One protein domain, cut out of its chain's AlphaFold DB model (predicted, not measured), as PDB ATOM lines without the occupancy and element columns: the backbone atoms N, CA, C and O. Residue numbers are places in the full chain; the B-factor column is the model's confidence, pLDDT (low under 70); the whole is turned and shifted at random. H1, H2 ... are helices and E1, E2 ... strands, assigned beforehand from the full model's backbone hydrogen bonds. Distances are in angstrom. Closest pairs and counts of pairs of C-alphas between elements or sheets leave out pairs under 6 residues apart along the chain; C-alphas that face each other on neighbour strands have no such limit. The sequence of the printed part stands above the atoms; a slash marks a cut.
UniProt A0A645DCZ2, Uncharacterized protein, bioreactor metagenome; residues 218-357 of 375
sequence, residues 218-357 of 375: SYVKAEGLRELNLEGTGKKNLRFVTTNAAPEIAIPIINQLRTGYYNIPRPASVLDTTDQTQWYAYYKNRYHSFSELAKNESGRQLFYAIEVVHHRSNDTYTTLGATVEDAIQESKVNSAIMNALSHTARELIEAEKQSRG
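This is residues 218 to 357 of the 375 residues of an uncharacterized protein of bioreactor metagenome (UniProt A0A645DCZ2). What is the main picture? A small curled sheet, E2 E3 E5 E6, makes one end of an elongated domain, and the long helix H4 runs from it to the other end, with H2 packed on residues 335 to 344 of H4 and H3 farther along on its residues 345 to 352. Near the middle, the strand pair E1 E4 has its E4 between H1 and H4. What is the inventory? The printed part has 140 residues, mixed in class, with four named helices and six named strands in the order E1 E2 E3 H1 H2 H3 E4 E5 E6 H4; the larger sheet is mixed, in the order E2, E3, E5, E6, and E1 and E4 are parallel. How compact is it? It is only just compact, close to loose, with a radius of gyration of the C-alphas of 17.1 A and spans of 56 by 29 by 23 A.

Where are the strands? The larger sheet has E2, residues 224 to 229, E3, residues 235 to 243 and 22.3 A long, E5, residues 308 to 311, and E6, residues 316 to 319. E1, residues 218 to 221, begins at C-alpha 218 (191.812, 188.859, 111.751), and E4 is residues 300 to 304. Where are the helices? H1 is residues 247 to 262, 21.1 A; H2 is 276 to 286, 15.1 A; H3 is 290 to 297, 10.2 A. H4, residues 324 to 355, is 46.3 A long and ends at C-alpha 355 (185.231, 204.079, 134.595).

How is the sheet joined? E2 and E3 form an antiparallel hairpin, with N 226 and O 238 2.9 A apart; E3, which bends by 65 degrees at residue 239, is parallel to E5, with N 310 and O 241 2.8 A apart. E5 and E6 form an antiparallel hairpin, with N 309 and O 318 2.8 A apart. What comes near E4? E1 is its parallel neighbour, with N 220 and O 302 2.8 A apart. Its closest C-alphas to H1 are Leu 302 and Leu 257, 5.3 A, and to H4 Tyr 304 and Ser 335, 5.7 A. How do the helices stand? H1 and H4 only graze the larger sheet; H4 touches H2 at a steep tilt of 47 degrees, closest at C-alphas 336 and 276, 4.2 A, and H3 at a shallow tilt of 23 degrees, opposite ways, closest at C-alphas 348 and 290, 5.1 A. Every O i to N i+4 pair is within hydrogen-bond range in H2, H3 and H4, and 8 of 12 in H1.

How far does it reach? The two farthest C-alphas, Gly 232 and Gly 357, are 58.3 A apart. Is it continuous and sure? The printed part has no cut, and H1 to H2 is a long link of 13 residues. The model's pLDDT is under 70 at residues 260 to 264 and 355 to 357.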
ATOM      1  N   SER A 218     190.861 189.121 112.829       93.62
ATOM      2  CA  SER A 218     191.812 188.859 111.751       93.62
ATOM      3  C   SER A 218     191.155 189.052 110.396       93.62
ATOM      4  O   SER A 218     190.005 188.668 110.199       93.62
ATOM      5  N   TYR A 219     191.869 189.640 109.446       92.19
ATOM      6  CA  TYR A 219     191.312 189.917 108.133       92.19
ATOM      7  C   TYR A 219     192.332 189.802 107.010       92.19
ATOM      8  O   TYR A 219     193.508 190.119 107.170       92.19
ATOM      9  N   VAL A 220     191.844 189.375 105.853       93.50
ATOM     10  CA  VAL A 220     192.536 189.452 104.569       93.50
ATOM     11  C   VAL A 220     192.165 190.789 103.933       93.50
ATOM     12  O   VAL A 220     190.982 191.123 103.857       93.50
ATOM     13  N   LYS A 221     193.160 191.566 103.501       90.69
ATOM     14  CA  LYS A 221     192.959 192.843 102.803       90.69
ATOM     15  C   LYS A 221     193.180 192.643 101.304       90.69
ATOM     16  O   LYS A 221     194.031 191.853 100.916       90.69
ATOM     17  N   ALA A 222     192.438 193.379 100.480       92.88
ATOM     18  CA  ALA A 222     192.656 193.383  99.038       92.88
ATOM     19  C   ALA A 222     194.090 193.795  98.664       92.88
ATOM     20  O   ALA A 222     194.642 194.746  99.225       92.88
ATOM     21  N   GLU A 223     194.649 193.106  97.670       93.50
ATOM     22  CA  GLU A 223     195.951 193.409  97.063       93.50
ATOM     23  C   GLU A 223     195.863 194.610  96.118       93.50
ATOM     24  O   GLU A 223     196.814 195.379  95.979       93.50
ATOM     25  N   GLY A 224     194.708 194.794  95.477       92.69
ATOM     26  CA  GLY A 224     194.466 195.885  94.544       92.69
ATOM     27  C   GLY A 224     193.104 195.784  93.870       92.69
ATOM     28  O   GLY A 224     192.265 194.966  94.248       92.69
ATOM     29  N   LEU A 225     192.901 196.632  92.864       94.75
ATOM     30  CA  LEU A 225     191.742 196.621  91.973       94.75
ATOM     31  C   LEU A 225     192.127 195.995  90.634       94.75
ATOM     32  O   LEU A 225     193.236 196.212  90.143       94.75
ATOM     33  N   ARG A 226     191.199 195.262  90.022       93.62
ATOM     34  CA  ARG A 226     191.351 194.725  88.669       93.62
ATOM     35  C   ARG A 226     190.064 194.916  87.878       93.62
ATOM     36  O   ARG A 226     188.984 194.614  88.379       93.62
ATOM     37  N   GLU A 227     190.188 195.418  86.652       95.25
ATOM     38  CA  GLU A 227     189.066 195.486  85.715       95.25
ATOM     39  C   GLU A 227     188.793 194.079  85.177       95.25
ATOM     40  O   GLU A 227     189.645 193.486  84.515       95.25
ATOM     41  N   LEU A 228     187.618 193.536  85.480       92.25
ATOM     42  CA  LEU A 228     187.208 192.195  85.086       92.25
ATOM     43  C   LEU A 228     185.836 192.247  84.420       92.25
ATOM     44  O   LEU A 228     184.974 193.030  84.812       92.25
ATOM     45  N   ASN A 229     185.635 191.397  83.415       91.38
ATOM     46  CA  ASN A 229     184.325 191.137  82.828       91.38
ATOM     47  C   ASN A 229     183.916 189.713  83.208       91.38
ATOM     48  O   ASN A 229     184.230 188.760  82.498       91.38
ATOM     49  N   LEU A 230     183.297 189.582  84.380       87.88
ATOM     50  CA  LEU A 230     182.816 188.307  84.904       87.88
ATOM     51  C   LEU A 230     181.305 188.211  84.689       87.88
ATOM     52  O   LEU A 230     180.593 189.211  84.795       87.88
ATOM     53  N   GLU A 231     180.832 187.003  84.379       80.88
ATOM     54  CA  GLU A 231     179.399 186.661  84.324       80.88
ATOM     55  C   GLU A 231     178.568 187.530  83.352       80.88
ATOM     56  O   GLU A 231     177.360 187.669  83.502       80.88
ATOM     57  N   GLY A 232     179.200 188.139  82.341       78.44
ATOM     58  CA  GLY A 232     178.508 188.997  81.371       78.44
ATOM     59  C   GLY A 232     178.016 190.337  81.937       78.44
ATOM     60  O   GLY A 232     177.265 191.038  81.265       78.44
ATOM     61  N   THR A 233     178.464 190.725  83.136       78.69
ATOM     62  CA  THR A 233     178.060 191.971  83.823       78.69
ATOM     63  C   THR A 233     178.717 193.238  83.257       78.69
ATOM     64  O   THR A 233     178.471 194.347  83.739       78.69
ATOM     65  N   GLY A 234     179.552 193.087  82.225       86.06
ATOM     66  CA  GLY A 234     180.399 194.146  81.694       86.06
ATOM     67  C   GLY A 234     181.676 194.326  82.515       86.06
ATOM     68  O   GLY A 234     181.930 193.634  83.497       86.06
ATOM     69  N   LYS A 235     182.523 195.263  82.087       90.81
ATOM     70  CA  LYS A 235     183.780 195.572  82.778       90.81
ATOM     71  C   LYS A 235     183.503 196.269  84.111       90.81
ATOM     72  O   LYS A 235     182.914 197.348  84.130       90.81
ATOM     73  N   LYS A 236     183.969 195.679  85.213       91.56
ATOM     74  CA  LYS A 236     183.901 196.255  86.563       91.56
ATOM     75  C   LYS A 236     185.254 196.194  87.256       91.56
ATOM     76  O   LYS A 236     185.991 195.225  87.109       91.56
ATOM     77  N   ASN A 237     185.564 197.216  88.051       93.75
ATOM     78  CA  ASN A 237     186.744 197.225  88.912       93.75
ATOM     79  C   ASN A 237     186.439 196.476  90.211       93.75
ATOM     80  O   ASN A 237     185.657 196.962  91.027       93.75
ATOM     81  N   LEU A 238     187.057 195.310  90.390       94.50
ATOM     82  CA  LEU A 238     186.857 194.430  91.539       94.50
ATOM     83  C   LEU A 238     188.145 194.338  92.366       94.50
ATOM     84  O   LEU A 238     189.246 194.221  91.824       94.50
ATOM     85  N   ARG A 239     188.010 194.407  93.688       95.75
ATOM     86  CA  ARG A 239     189.081 194.229  94.671       95.75
ATOM     87  C   ARG A 239     189.369 192.749  94.820       95.75
ATOM     88  O   ARG A 239     188.460 191.959  95.091       95.75
ATOM     89  N   PHE A 240     190.634 192.387  94.653       94.81
ATOM     90  CA  PHE A 240     191.049 190.991  94.622       94.81
ATOM     91  C   PHE A 240     192.092 190.657  95.686       94.81
ATOM     92  O   PHE A 240     192.815 191.526  96.176       94.81
ATOM     93  N   VAL A 241     192.175 189.369  96.006       95.62
ATOM     94  CA  VAL A 241     193.306 188.744  96.700       95.62
ATOM     95  C   VAL A 241     193.763 187.526  95.904       95.62
ATOM     96  O   VAL A 241     192.941 186.876  95.258       95.62
ATOM     97  N   THR A 242     195.052 187.209  95.930       94.38
ATOM     98  CA  THR A 242     195.633 186.122  95.148       94.38
ATOM     99  C   THR A 242     195.882 184.886  96.006       94.38
ATOM    100  O   THR A 242     196.298 184.956  97.160       94.38
ATOM    101  N   THR A 243     195.683 183.715  95.409       93.69
ATOM    102  CA  THR A 243     196.170 182.437  95.923       93.69
ATOM    103  C   THR A 243     196.902 181.660  94.833       93.69
ATOM    104  O   THR A 243     196.584 181.761  93.649       93.69
ATOM    105  N   ASN A 244     197.890 180.860  95.236       91.69
ATOM    106  CA  ASN A 244     198.570 179.917  94.344       91.69
ATOM    107  C   ASN A 244     197.833 178.570  94.245       91.69
ATOM    108  O   ASN A 244     198.225 177.720  93.448       91.69
ATOM    109  N   ALA A 245     196.794 178.351  95.057       90.38
ATOM    110  CA  ALA A 245     196.013 177.124  95.017       90.38
ATOM    111  C   ALA A 245     195.030 177.127  93.841       90.38
ATOM    112  O   ALA A 245     194.386 178.139  93.543       90.38
ATOM    113  N   ALA A 246     194.884 175.961  93.212       88.81
ATOM    114  CA  ALA A 246     193.857 175.731  92.207       88.81
ATOM    115  C   ALA A 246     192.441 175.882  92.810       88.81
ATOM    116  O   ALA A 246     192.273 175.674  94.022       88.81
ATOM    117  N   PRO A 247     191.431 176.267  92.005       87.44
ATOM    118  CA  PRO A 247     190.076 176.534  92.489       87.44
ATOM    119  C   PRO A 247     189.475 175.401  93.325       87.44
ATOM    120  O   PRO A 247     188.859 175.666  94.353       87.44
ATOM    121  N   GLU A 248     189.719 174.143  92.956       88.88
ATOM    122  CA  GLU A 248     189.144 172.966  93.618       88.88
ATOM    123  C   GLU A 248     189.592 172.850  95.084       88.88
ATOM    124  O   GLU A 248     188.836 172.395  95.941       88.88
ATOM    125  N   ILE A 249     190.812 173.308  95.382       88.88
ATOM    126  CA  ILE A 249     191.397 173.329  96.730       88.88
ATOM    127  C   ILE A 249     191.025 174.626  97.458       88.88
ATOM    128  O   ILE A 249     190.751 174.627  98.657       88.88
ATOM    129  N   ALA A 250     191.024 175.748  96.738       90.00
ATOM    130  CA  ALA A 250     190.818 177.069  97.315       90.00
ATOM    131  C   ALA A 250     189.358 177.333  97.715       90.00
ATOM    132  O   ALA A 250     189.126 177.943  98.755       90.00
ATOM    133  N   ILE A 251     188.375 176.877  96.932       90.12
ATOM    134  CA  ILE A 251     186.946 177.181  97.141       90.12
ATOM    135  C   ILE A 251     186.435 176.744  98.528       90.12
ATOM    136  O   ILE A 251     185.828 177.575  99.212       90.12
ATOM    137  N   PRO A 252     186.691 175.511  99.015       88.62
ATOM    138  CA  PRO A 252     186.281 175.116 100.363       88.62
ATOM    139  C   PRO A 252     186.863 176.022 101.457       88.62
ATOM    140  O   PRO A 252     186.161 176.390 102.397       88.62
ATOM    141  N   ILE A 253     188.124 176.435 101.308       88.94
ATOM    142  CA  ILE A 253     188.836 177.299 102.260       88.94
ATOM    143  C   ILE A 253     188.308 178.742 102.201       88.94
ATOM    144  O   ILE A 253     188.106 179.383 103.231       88.94
ATOM    145  N   ILE A 254     188.023 179.250 101.000       89.69
ATOM    146  CA  ILE A 254     187.360 180.543 100.785       89.69
ATOM    147  C   ILE A 254     186.008 180.560 101.506       89.69
ATOM    148  O   ILE A 254     185.696 181.514 102.220       89.69
ATOM    149  N   ASN A 255     185.225 179.488 101.382       86.00
ATOM    150  CA  ASN A 255     183.917 179.383 102.026       86.00
ATOM    151  C   ASN A 255     184.009 179.355 103.564       86.00
ATOM    152  O   ASN A 255     183.125 179.902 104.226       86.00
ATOM    153  N   GLN A 256     185.090 178.825 104.150       83.44
ATOM    154  CA  GLN A 256     185.334 178.927 105.600       83.44
ATOM    155  C   GLN A 256     185.428 180.392 106.057       83.44
ATOM    156  O   GLN A 256     184.804 180.767 107.047       83.44
ATOM    157  N   LEU A 257     186.132 181.252 105.310       80.81
ATOM    158  CA  LEU A 257     186.203 182.687 105.623       80.81
ATOM    159  C   LEU A 257     184.888 183.426 105.340       80.81
ATOM    160  O   LEU A 257     184.545 184.363 106.060       80.81
ATOM    161  N   ARG A 258     184.133 183.010 104.316       79.94
ATOM    162  CA  ARG A 258     182.840 183.626 103.967       79.94
ATOM    163  C   ARG A 258     181.749 183.336 105.002       79.94
ATOM    164  O   ARG A 258     181.003 184.237 105.388       79.94
ATOM    165  N   THR A 259     181.651 182.096 105.483       71.56
ATOM    166  CA  THR A 259     180.590 181.667 106.423       71.56
ATOM    167  C   THR A 259     180.608 182.425 107.753       71.56
ATOM    168  O   THR A 259     179.545 182.655 108.333       71.56
ATOM    169  N   GLY A 260     181.774 182.897 108.206       63.81
ATOM    170  CA  GLY A 260     181.902 183.695 109.429       63.81
ATOM    171  C   GLY A 260     181.072 184.989 109.444       63.81
ATOM    172  O   GLY A 260     180.722 185.466 110.526       63.81
ATOM    173  N   TYR A 261     180.722 185.530 108.269       61.25
ATOM    174  CA  TYR A 261     179.923 186.754 108.113       61.25
ATOM    175  C   TYR A 261     178.483 186.505 107.673       61.25
ATOM    176  O   TYR A 261     177.583 187.187 108.159       61.25
ATOM    177  N   TYR A 262     178.234 185.505 106.822       62.81
ATOM    178  CA  TYR A 262     176.861 185.126 106.457       62.81
ATOM    179  C   TYR A 262     176.003 184.764 107.671       62.81
ATOM    180  O   TYR A 262     174.797 184.991 107.668       62.81
ATOM    181  N   ASN A 263     176.640 184.242 108.718       63.62
ATOM    182  CA  ASN A 263     175.972 183.887 109.961       63.62
ATOM    183  C   ASN A 263     175.783 185.071 110.919       63.62
ATOM    184  O   ASN A 263     175.238 184.868 112.002       63.62
ATOM    185  N   ILE A 264     176.224 186.288 110.573       67.56
ATOM    186  CA  ILE A 264     175.922 187.474 111.381       67.56
ATOM    187  C   ILE A 264     174.440 187.798 111.174       67.56
ATOM    188  O   ILE A 264     174.043 188.149 110.058       67.56
ATOM    189  N   PRO A 265     173.602 187.684 112.223       71.06
ATOM    190  CA  PRO A 265     172.185 187.983 112.095       71.06
ATOM    191  C   PRO A 265     172.010 189.429 111.638       71.06
ATOM    192  O   PRO A 265     172.659 190.324 112.176       71.06
ATOM    193  N   ARG A 266     171.127 189.661 110.664       79.88
ATOM    194  CA  ARG A 266     170.735 191.009 110.236       79.88
ATOM    195  C   ARG A 266     169.598 191.479 111.142       79.88
ATOM    196  O   ARG A 266     168.472 191.005 110.977       79.88
ATOM    197  N   PRO A 267     169.867 192.325 112.147       82.75
ATOM    198  CA  PRO A 267     168.826 192.766 113.059       82.75
ATOM    199  C   PRO A 267     167.869 193.715 112.330       82.75
ATOM    200  O   PRO A 267     168.295 194.512 111.499       82.75
ATOM    201  N   ALA A 268     166.586 193.696 112.697       85.38
ATOM    202  CA  ALA A 268     165.583 194.597 112.118       85.38
ATOM    203  C   ALA A 268     165.901 196.094 112.335       85.38
ATOM    204  O   ALA A 268     165.363 196.949 111.640       85.38
ATOM    205  N   SER A 269     166.781 196.413 113.290       86.06
ATOM    206  CA  SER A 269     167.256 197.771 113.568       86.06
ATOM    207  C   SER A 269     168.281 198.303 112.558       86.06
ATOM    208  O   SER A 269     168.603 199.485 112.616       86.06
ATOM    209  N   VAL A 270     168.831 197.456 111.681       90.56
ATOM    210  CA  VAL A 270     169.759 197.856 110.613       90.56
ATOM    211  C   VAL A 270     169.008 197.767 109.287       90.56
ATOM    212  O   VAL A 270     168.810 196.682 108.745       90.56
ATOM    213  N   LEU A 271     168.566 198.921 108.789       90.25
ATOM    214  CA  LEU A 271     167.789 199.047 107.556       90.25
ATOM    215  C   LEU A 271     168.692 198.992 106.319       90.25
ATOM    216  O   LEU A 271     168.357 198.324 105.343       90.25
ATOM    217  N   ASP A 272     169.853 199.651 106.378       91.31
ATOM    218  CA  ASP A 272     170.895 199.555 105.353       91.31
ATOM    219  C   ASP A 272     172.110 198.805 105.902       91.31
ATOM    220  O   ASP A 272     172.909 199.320 106.682       91.31
ATOM    221  N   THR A 273     172.272 197.561 105.455       88.31
ATOM    222  CA  THR A 273     173.385 196.695 105.869       88.31
ATOM    223  C   THR A 273     174.763 197.154 105.380       88.31
ATOM    224  O   THR A 273     175.768 196.622 105.849       88.31
ATOM    225  N   THR A 274     174.842 198.121 104.463       90.44
ATOM    226  CA  THR A 274     176.110 198.704 103.991       90.44
ATOM    227  C   THR A 274     176.509 199.966 104.749       90.44
ATOM    228  O   THR A 274     177.641 200.432 104.611       90.44
ATOM    229  N   ASP A 275     175.616 200.491 105.587       92.06
ATOM    230  CA  ASP A 275     175.854 201.681 106.390       92.06
ATOM    231  C   ASP A 275     176.510 201.315 107.730       92.06
ATOM    232  O   ASP A 275     175.890 200.773 108.650       92.06
ATOM    233  N   GLN A 276     177.794 201.649 107.864       91.69
ATOM    234  CA  GLN A 276     178.556 201.394 109.087       91.69
ATOM    235  C   GLN A 276     178.000 202.133 110.317       91.69
ATOM    236  O   GLN A 276     178.215 201.683 111.440       91.69
ATOM    237  N   THR A 277     177.283 203.248 110.138       93.44
ATOM    238  CA  THR A 277     176.743 204.030 111.261       93.44
ATOM    239  C   THR A 277     175.557 203.329 111.924       93.44
ATOM    240  O   THR A 277     175.443 203.345 113.152       93.44
ATOM    241  N   GLN A 278     174.737 202.617 111.145       94.38
ATOM    242  CA  GLN A 278     173.646 201.790 111.668       94.38
ATOM    243  C   GLN A 278     174.176 200.570 112.420       94.38
ATOM    244  O   GLN A 278     173.696 200.260 113.512       94.38
ATOM    245  N   TRP A 279     175.217 199.919 111.892       93.38
ATOM    246  CA  TRP A 279     175.905 198.843 112.608       93.38
ATOM    247  C   TRP A 279     176.547 199.331 113.905       93.38
ATOM    248  O   TRP A 279     176.451 198.657 114.929       93.38
ATOM    249  N   TYR A 280     177.159 200.516 113.894       92.19
ATOM    250  CA  TYR A 280     177.716 201.123 115.098       92.19
ATOM    251  C   TYR A 280     176.636 201.350 116.165       92.19
ATOM    252  O   TYR A 280     176.811 200.926 117.309       92.19
ATOM    253  N   ALA A 281     175.498 201.947 115.793       90.81
ATOM    254  CA  ALA A 281     174.372 202.153 116.703       90.81
ATOM    255  C   ALA A 281     173.833 200.824 117.256       90.81
ATOM    256  O   ALA A 281     173.575 200.706 118.454       90.81
ATOM    257  N   TYR A 282     173.727 199.799 116.406       92.94
ATOM    258  CA  TYR A 282     173.339 198.455 116.823       92.94
ATOM    259  C   TYR A 282     174.293 197.875 117.875       92.94
ATOM    260  O   TYR A 282     173.844 197.482 118.950       92.94
ATOM    261  N   TYR A 283     175.601 197.849 117.604       92.81
ATOM    262  CA  TYR A 283     176.574 197.263 118.528       92.81
ATOM    263  C   TYR A 283     176.697 198.049 119.832       92.81
ATOM    264  O   TYR A 283     176.842 197.440 120.888       92.81
ATOM    265  N   LYS A 284     176.569 199.378 119.781       90.31
ATOM    266  CA  LYS A 284     176.539 200.234 120.974       90.31
ATOM    267  C   LYS A 284     175.329 199.957 121.867       90.31
ATOM    268  O   LYS A 284     175.453 199.965 123.086       90.31
ATOM    269  N   ASN A 285     174.165 199.703 121.271       90.69
ATOM    270  CA  ASN A 285     172.955 199.363 122.021       90.69
ATOM    271  C   ASN A 285     172.973 197.919 122.535       90.69
ATOM    272  O   ASN A 285     172.341 197.627 123.544       90.69
ATOM    273  N   ARG A 286     173.664 197.019 121.828       92.12
ATOM    274  CA  ARG A 286     173.763 195.599 122.179       92.12
ATOM    275  C   ARG A 286     174.771 195.326 123.292       92.12
ATOM    276  O   ARG A 286     174.518 194.442 124.098       92.12
ATOM    277  N   TYR A 287     175.908 196.020 123.292       93.88
ATOM    278  CA  TYR A 287     177.020 195.745 124.197       93.88
ATOM    279  C   TYR A 287     177.254 196.912 125.149       93.88
ATOM    280  O   TYR A 287     177.541 198.027 124.718       93.88
ATOM    281  N   HIS A 288     177.178 196.637 126.451       90.06
ATOM    282  CA  HIS A 288     177.325 197.660 127.492       90.06
ATOM    283  C   HIS A 288     178.702 197.651 128.166       90.06
ATOM    284  O   HIS A 288     179.009 198.543 128.954       90.06
ATOM    285  N   SER A 289     179.542 196.659 127.862       90.31
ATOM    286  CA  SER A 289     180.925 196.585 128.339       90.31
ATOM    287  C   SER A 289     181.859 196.051 127.257       90.31
ATOM    288  O   SER A 289     181.451 195.269 126.390       90.31
ATOM    289  N   PHE A 290     183.136 196.422 127.328       92.44
ATOM    290  CA  PHE A 290     184.164 195.891 126.436       92.44
ATOM    291  C   PHE A 290     184.309 194.376 126.607       92.44
ATOM    292  O   PHE A 290     184.461 193.659 125.622       92.44
ATOM    293  N   SER A 291     184.195 193.871 127.841       90.06
ATOM    294  CA  SER A 291     184.250 192.428 128.112       90.06
ATOM    295  C   SER A 291     183.125 191.642 127.433       90.06
ATOM    296  O   SER A 291     183.347 190.530 126.956       90.06
ATOM    297  N   GLU A 292     181.929 192.225 127.345       93.50
ATOM    298  CA  GLU A 292     180.783 191.610 126.684       93.50
ATOM    299  C   GLU A 292     180.973 191.589 125.166       93.50
ATOM    300  O   GLU A 292     180.786 190.541 124.546       93.50
ATOM    301  N   LEU A 293     181.424 192.703 124.577       94.31
ATOM    302  CA  LEU A 293     181.800 192.749 123.165       94.31
ATOM    303  C   LEU A 293     182.885 191.704 122.866       94.31
ATOM    304  O   LEU A 293     182.727 190.890 121.960       94.31
ATOM    305  N   ALA A 294     183.967 191.690 123.646       93.69
ATOM    306  CA  ALA A 294     185.085 190.775 123.457       93.69
ATOM    307  C   ALA A 294     184.651 189.308 123.538       93.69
ATOM    308  O   ALA A 294     185.018 188.507 122.683       93.69
ATOM    309  N   LYS A 295     183.814 188.953 124.513       92.56
ATOM    310  CA  LYS A 295     183.309 187.586 124.665       92.56
ATOM    311  C   LYS A 295     182.482 187.114 123.464       92.56
ATOM    312  O   LYS A 295     182.538 185.934 123.132       92.56
ATOM    313  N   ASN A 296     181.696 188.001 122.857       90.81
ATOM    314  CA  ASN A 296     180.742 187.630 121.807       90.81
ATOM    315  C   ASN A 296     181.284 187.818 120.384       90.81
ATOM    316  O   ASN A 296     180.848 187.120 119.472       90.81
ATOM    317  N   GLU A 297     182.205 188.759 120.181       90.38
ATOM    318  CA  GLU A 297     182.620 189.205 118.846       90.38
ATOM    319  C   GLU A 297     184.112 188.976 118.551       90.38
ATOM    320  O   GLU A 297     184.529 189.125 117.403       90.38
ATOM    321  N   SER A 298     184.933 188.635 119.553       91.69
ATOM    322  CA  SER A 298     186.376 188.416 119.363       91.69
ATOM    323  C   SER A 298     186.671 187.120 118.598       91.69
ATOM    324  O   SER A 298     185.903 186.160 118.616       91.69
ATOM    325  N   GLY A 299     187.824 187.078 117.930       89.19
ATOM    326  CA  GLY A 299     188.324 185.911 117.201       89.19
ATOM    327  C   GLY A 299     187.800 185.775 115.769       89.19
ATOM    328  O   GLY A 299     188.129 184.798 115.093       89.19
ATOM    329  N   ARG A 300     187.025 186.751 115.277       86.69
ATOM    330  CA  ARG A 300     186.490 186.756 113.907       86.69
ATOM    331  C   ARG A 300     187.608 186.766 112.859       86.69
ATOM    332  O   ARG A 300     188.627 187.435 113.030       86.69
ATOM    333  N   GLN A 301     187.392 186.035 111.766       88.25
ATOM    334  CA  GLN A 301     188.279 185.952 110.600       88.25
ATOM    335  C   GLN A 301     187.481 186.297 109.343       88.25
ATOM    336  O   GLN A 301     186.379 185.772 109.185       88.25
ATOM    337  N   LEU A 302     187.995 187.172 108.470       85.50
ATOM    338  CA  LEU A 302     187.214 187.627 107.314       85.50
ATOM    339  C   LEU A 302     188.003 188.104 106.101       85.50
ATOM    340  O   LEU A 302     189.185 188.432 106.182       85.50
ATOM    341  N   PHE A 303     187.279 188.237 104.993       88.38
ATOM    342  CA  PHE A 303     187.663 189.088 103.875       88.38
ATOM    343  C   PHE A 303     187.197 190.524 104.123       88.38
ATOM    344  O   PHE A 303     185.999 190.783 104.247       88.38
ATOM    345  N   TYR A 304     188.137 191.465 104.184       88.62
ATOM    346  CA  TYR A 304     187.847 192.888 104.317       88.62
ATOM    347  C   TYR A 304     187.983 193.571 102.961       88.62
ATOM    348  O   TYR A 304     189.092 193.663 102.425       88.62
ATOM    349  N   ALA A 305     186.869 194.099 102.445       87.69
ATOM    350  CA  ALA A 305     186.837 194.850 101.195       87.69
ATOM    351  C   ALA A 305     187.361 194.049  99.977       87.69
ATOM    352  O   ALA A 305     188.156 194.570  99.199       87.69
ATOM    353  N   ILE A 306     186.954 192.783  99.825       91.44
ATOM    354  CA  ILE A 306     187.362 191.906  98.712       91.44
ATOM    355  C   ILE A 306     186.110 191.365  98.030       91.44
ATOM    356  O   ILE A 306     185.197 190.896  98.705       91.44
ATOM    357  N   GLU A 307     186.088 191.406  96.699       93.31
ATOM    358  CA  GLU A 307     184.998 190.859  95.887       93.31
ATOM    359  C   GLU A 307     185.380 189.557  95.182       93.31
ATOM    360  O   GLU A 307     184.512 188.728  94.922       93.31
ATOM    361  N   VAL A 308     186.659 189.361  94.847       94.38
ATOM    362  CA  VAL A 308     187.100 188.198  94.063       94.38
ATOM    363  C   VAL A 308     188.413 187.613  94.574       94.38
ATOM    364  O   VAL A 308     189.258 188.313  95.132       94.38
ATOM    365  N   VAL A 309     188.611 186.319  94.339       94.62
ATOM    366  CA  VAL A 309     189.880 185.623  94.580       94.62
ATOM    367  C   VAL A 309     190.505 185.257  93.242       94.62
ATOM    368  O   VAL A 309     189.869 184.597  92.426       94.62
ATOM    369  N   HIS A 310     191.745 185.685  93.015       95.62
ATOM    370  CA  HIS A 310     192.549 185.333  91.846       95.62
ATOM    371  C   HIS A 310     193.312 184.030  92.103       95.62
ATOM    372  O   HIS A 310     194.085 183.930  93.056       95.62
ATOM    373  N   HIS A 311     193.124 183.040  91.239       93.88
ATOM    374  CA  HIS A 311     193.843 181.770  91.256       93.88
ATOM    375  C   HIS A 311     195.024 181.855  90.293       93.88
ATOM    376  O   HIS A 311     194.878 181.678  89.084       93.88
ATOM    377  N   ARG A 312     196.223 182.126  90.820       90.56
ATOM    378  CA  ARG A 312     197.422 182.324  89.991       90.56
ATOM    379  C   ARG A 312     197.803 181.080  89.183       90.56
ATOM    380  O   ARG A 312     198.413 181.213  88.130       90.56
ATOM    381  N   SER A 313     197.456 179.885  89.659       89.44
ATOM    382  CA  SER A 313     197.818 178.615  89.020       89.44
ATOM    383  C   SER A 313     197.229 178.436  87.618       89.44
ATOM    384  O   SER A 313     197.840 177.766  86.791       89.44
ATOM    385  N   ASN A 314     196.065 179.027  87.347       88.94
ATOM    386  CA  ASN A 314     195.357 178.911  86.070       88.94
ATOM    387  C   ASN A 314     194.781 180.246  85.559       88.94
ATOM    388  O   ASN A 314     194.012 180.246  84.603       88.94
ATOM    389  N   ASP A 315     195.147 181.360  86.197       89.62
ATOM    390  CA  ASP A 315     194.704 182.723  85.888       89.62
ATOM    391  C   ASP A 315     193.171 182.901  85.868       89.62
ATOM    392  O   ASP A 315     192.607 183.593  85.021       89.62
ATOM    393  N   THR A 316     192.481 182.272  86.825       91.25
ATOM    394  CA  THR A 316     191.015 182.369  86.971       91.25
ATOM    395  C   THR A 316     190.598 183.199  88.182       91.25
ATOM    396  O   THR A 316     191.405 183.478  89.069       91.25
ATOM    397  N   TYR A 317     189.323 183.598  88.238       92.19
ATOM    398  CA  TYR A 317     188.755 184.351  89.357       92.19
ATOM    399  C   TYR A 317     187.516 183.662  89.908       92.19
ATOM    400  O   TYR A 317     186.643 183.258  89.143       92.19
ATOM    401  N   THR A 318     187.424 183.603  91.232       91.06
ATOM    402  CA  THR A 318     186.219 183.179  91.951       91.06
ATOM    403  C   THR A 318     185.566 184.393  92.600       91.06
ATOM    404  O   THR A 318     186.227 185.127  93.338       91.06
ATOM    405  N   THR A 319     184.277 184.611  92.343       90.31
ATOM    406  CA  THR A 319     183.470 185.644  93.007       90.31
ATOM    407  C   THR A 319     183.182 185.252  94.458       90.31
ATOM    408  O   THR A 319     182.886 184.102  94.777       90.31
ATOM    409  N   LEU A 320     183.284 186.218  95.373       87.31
ATOM    410  CA  LEU A 320     182.948 186.043  96.791       87.31
ATOM    411  C   LEU A 320     181.457 186.276  97.076       87.31
ATOM    412  O   LEU A 320     181.103 186.555  98.212       87.31
ATOM    413  N   GLY A 321     180.596 186.117  96.071       84.12
ATOM    414  CA  GLY A 321     179.133 186.199  96.126       84.12
ATOM    415  C   GLY A 321     178.524 185.134  95.210       84.12
ATOM    416  O   GLY A 321     179.263 184.355  94.610       84.12
ATOM    417  N   ALA A 322     177.196 185.057  95.112       85.56
ATOM    418  CA  ALA A 322     176.559 184.220  94.085       85.56
ATOM    419  C   ALA A 322     176.675 184.846  92.682       85.56
ATOM    420  O   ALA A 322     176.673 184.126  91.688       85.56
ATOM    421  N   THR A 323     176.804 186.173  92.635       88.81
ATOM    422  CA  THR A 323     177.047 186.987  91.441       88.81
ATOM    423  C   THR A 323     178.100 188.065  91.724       88.81
ATOM    424  O   THR A 323     178.472 188.302  92.880       88.81
ATOM    425  N   VAL A 324     178.567 188.768  90.688       89.88
ATOM    426  CA  VAL A 324     179.442 189.950  90.843       89.88
ATOM    427  C   VAL A 324     178.790 191.040  91.707       89.88
ATOM    428  O   VAL A 324     179.447 191.632  92.565       89.88
ATOM    429  N   GLU A 325     177.508 191.326  91.499       89.56
ATOM    430  CA  GLU A 325     176.728 192.292  92.274       89.56
ATOM    431  C   GLU A 325     176.635 191.883  93.744       89.56
ATOM    432  O   GLU A 325     176.873 192.720  94.622       89.56
ATOM    433  N   ASP A 326     176.368 190.603  94.012       88.38
ATOM    434  CA  ASP A 326     176.337 190.074  95.377       88.38
ATOM    435  C   ASP A 326     177.707 190.185  96.037       88.38
ATOM    436  O   ASP A 326     177.799 190.619  97.181       88.38
ATOM    437  N   ALA A 327     178.786 189.879  95.312       89.56
ATOM    438  CA  ALA A 327     180.142 190.001  95.834       89.56
ATOM    439  C   ALA A 327     180.473 191.453  96.228       89.56
ATOM    440  O   ALA A 327     181.040 191.701  97.295       89.56
ATOM    441  N   ILE A 328     180.075 192.431  95.403       90.88
ATOM    442  CA  ILE A 328     180.220 193.863  95.714       90.88
ATOM    443  C   ILE A 328     179.406 194.227  96.959       90.88
ATOM    444  O   ILE A 328     179.903 194.936  97.841       90.88
ATOM    445  N   GLN A 329     178.157 193.769  97.031       89.12
ATOM    446  CA  GLN A 329     177.269 194.065  98.145       89.12
ATOM    447  C   GLN A 329     177.793 193.461  99.452       89.12
ATOM    448  O   GLN A 329     177.911 194.164 100.453       89.12
ATOM    449  N   GLU A 330     178.182 192.190  99.446       86.62
ATOM    450  CA  GLU A 330     178.743 191.495 100.604       86.62
ATOM    451  C   GLU A 330     180.044 192.124 101.081       86.62
ATOM    452  O   GLU A 330     180.224 192.346 102.277       86.62
ATOM    453  N   SER A 331     180.926 192.500 100.157       89.25
ATOM    454  CA  SER A 331     182.154 193.218 100.485       89.25
ATOM    455  C   SER A 331     181.874 194.532 101.230       89.25
ATOM    456  O   SER A 331     182.552 194.849 102.217       89.25
ATOM    457  N   LYS A 332     180.842 195.288 100.819       90.31
ATOM    458  CA  LYS A 332     180.401 196.504 101.526       90.31
ATOM    459  C   LYS A 332     179.846 196.191 102.913       90.31
ATOM    460  O   LYS A 332     180.264 196.834 103.872       90.31
ATOM    461  N   VAL A 333     178.967 195.195 103.030       88.00
ATOM    462  CA  VAL A 333     178.382 194.773 104.316       88.00
ATOM    463  C   VAL A 333     179.474 194.338 105.300       88.00
ATOM    464  O   VAL A 333     179.516 194.819 106.432       88.00
ATOM    465  N   ASN A 334     180.411 193.499 104.858       86.56
ATOM    466  CA  ASN A 334     181.514 193.006 105.686       86.56
ATOM    467  C   ASN A 334     182.402 194.152 106.180       86.56
ATOM    468  O   ASN A 334     182.780 194.193 107.354       86.56
ATOM    469  N   SER A 335     182.696 195.109 105.294       89.50
ATOM    470  CA  SER A 335     183.469 196.306 105.636       89.50
ATOM    471  C   SER A 335     182.732 197.171 106.664       89.50
ATOM    472  O   SER A 335     183.338 197.595 107.647       89.50
ATOM    473  N   ALA A 336     181.426 197.387 106.477       91.25
ATOM    474  CA  ALA A 336     180.597 198.185 107.373       91.25
ATOM    475  C   ALA A 336     180.526 197.586 108.786       91.25
ATOM    476  O   ALA A 336     180.784 198.286 109.766       91.25
ATOM    477  N   ILE A 337     180.264 196.279 108.887       88.81
ATOM    478  CA  ILE A 337     180.246 195.540 110.157       88.81
ATOM    479  C   ILE A 337     181.607 195.610 110.853       88.81
ATOM    480  O   ILE A 337     181.678 195.881 112.051       88.81
ATOM    481  N   MET A 338     182.699 195.366 110.123       88.50
ATOM    482  CA  MET A 338     184.036 195.336 110.719       88.50
ATOM    483  C   MET A 338     184.464 196.717 111.228       88.50
ATOM    484  O   MET A 338     184.991 196.831 112.337       88.50
ATOM    485  N   ASN A 339     184.189 197.770 110.455       91.88
ATOM    486  CA  ASN A 339     184.435 199.144 110.878       91.88
ATOM    487  C   ASN A 339     183.610 199.495 112.118       91.88
ATOM    488  O   ASN A 339     184.154 200.065 113.061       91.88
ATOM    489  N   ALA A 340     182.334 199.102 112.149       92.38
ATOM    490  CA  ALA A 340     181.460 199.320 113.294       92.38
ATOM    491  C   ALA A 340     181.955 198.590 114.550       92.38
ATOM    492  O   ALA A 340     182.125 199.231 115.581       92.38
ATOM    493  N   LEU A 341     182.280 197.295 114.464       91.31
ATOM    494  CA  LEU A 341     182.852 196.531 115.580       91.31
ATOM    495  C   LEU A 341     184.164 197.146 116.074       91.31
ATOM    496  O   LEU A 341     184.360 197.314 117.277       91.31
ATOM    497  N   SER A 342     185.061 197.521 115.153       92.50
ATOM    498  CA  SER A 342     186.325 198.161 115.519       92.50
ATOM    499  C   SER A 342     186.114 199.520 116.183       92.50
ATOM    500  O   SER A 342     186.899 199.883 117.059       92.50
ATOM    501  N   HIS A 343     185.100 200.275 115.766       94.06
ATOM    502  CA  HIS A 343     184.748 201.557 116.360       94.06
ATOM    503  C   HIS A 343     184.145 201.372 117.758       94.06
ATOM    504  O   HIS A 343     184.650 201.944 118.720       94.06
ATOM    505  N   THR A 344     183.142 200.500 117.894       94.19
ATOM    506  CA  THR A 344     182.505 200.173 119.176       94.19
ATOM    507  C   THR A 344     183.517 199.636 120.188       94.19
ATOM    508  O   THR A 344     183.501 200.058 121.339       94.19
ATOM    509  N   ALA A 345     184.453 198.776 119.769       94.31
ATOM    510  CA  ALA A 345     185.530 198.296 120.633       94.31
ATOM    511  C   ALA A 345     186.372 199.446 121.200       94.31
ATOM    512  O   ALA A 345     186.631 199.477 122.398       94.31
ATOM    513  N   ARG A 346     186.784 200.404 120.360       93.56
ATOM    514  CA  ARG A 346     187.583 201.559 120.798       93.56
ATOM    515  C   ARG A 346     186.813 202.445 121.767       93.56
ATOM    516  O   ARG A 346     187.376 202.836 122.780       93.56
ATOM    517  N   GLU A 347     185.543 202.723 121.492       93.62
ATOM    518  CA  GLU A 347     184.722 203.523 122.403       93.62
ATOM    519  C   GLU A 347     184.514 202.848 123.755       93.62
ATOM    520  O   GLU A 347     184.652 203.501 124.786       93.62
ATOM    521  N   LEU A 348     184.222 201.544 123.764       92.50
ATOM    522  CA  LEU A 348     184.070 200.789 125.006       92.50
ATOM    523  C   LEU A 348     185.388 200.708 125.777       92.50
ATOM    524  O   LEU A 348     185.371 200.818 126.997       92.50
ATOM    525  N   ILE A 349     186.528 200.581 125.086       91.56
ATOM    526  CA  ILE A 349     187.848 200.692 125.716       91.56
ATOM    527  C   ILE A 349     187.993 202.067 126.373       91.56
ATOM    528  O   ILE A 349     188.296 202.123 127.554       91.56
ATOM    529  N   GLU A 350     187.755 203.173 125.663       89.19
ATOM    530  CA  GLU A 350     187.898 204.515 126.247       89.19
ATOM    531  C   GLU A 350     186.942 204.758 127.426       89.19
ATOM    532  O   GLU A 350     187.359 205.283 128.459       89.19
ATOM    533  N   ALA A 351     185.689 204.307 127.329       87.81
ATOM    534  CA  ALA A 351     184.721 204.397 128.421       87.81
ATOM    535  C   ALA A 351     185.135 203.544 129.635       87.81
ATOM    536  O   ALA A 351     185.028 203.984 130.784       87.81
ATOM    537  N   GLU A 352     185.653 202.333 129.410       85.06
ATOM    538  CA  GLU A 352     186.165 201.481 130.484       85.06
ATOM    539  C   GLU A 352     187.464 202.013 131.083       85.06
ATOM    540  O   GLU A 352     187.648 201.907 132.286       85.06
ATOM    541  N   LYS A 353     188.338 202.664 130.313       79.44
ATOM    542  CA  LYS A 353     189.518 203.341 130.872       79.44
ATOM    543  C   LYS A 353     189.129 204.449 131.851       79.44
ATOM    544  O   LYS A 353     189.799 204.613 132.868       79.44
ATOM    545  N   GLN A 354     188.065 205.192 131.547       75.19
ATOM    546  CA  GLN A 354     187.552 206.261 132.407       75.19
ATOM    547  C   GLN A 354     186.839 205.712 133.650       75.19
ATOM    548  O   GLN A 354     187.040 206.223 134.747       75.19
ATOM    549  N   SER A 355     186.034 204.656 133.500       68.69
ATOM    550  CA  SER A 355     185.231 204.079 134.595       68.69
ATOM    551  C   SER A 355     185.972 203.047 135.452       68.69
ATOM    552  O   SER A 355     185.736 202.962 136.652       68.69
ATOM    553  N   ARG A 356     186.895 202.277 134.865       61.50
ATOM    554  CA  ARG A 356     187.793 201.335 135.552       61.50
ATOM    555  C   ARG A 356     189.144 201.947 135.889       61.50
ATOM    556  O   ARG A 356     190.072 201.200 136.193       61.50
ATOM    557  N   GLY A 357     189.260 203.275 135.917       50.72
ATOM    558  CA  GLY A 357     190.422 204.015 136.427       50.72
ATOM    559  C   GLY A 357     190.770 203.729 137.901       50.72
ATOM    560  O   GLY A 357     191.402 204.554 138.550       50.72
TER     561      GLY A 357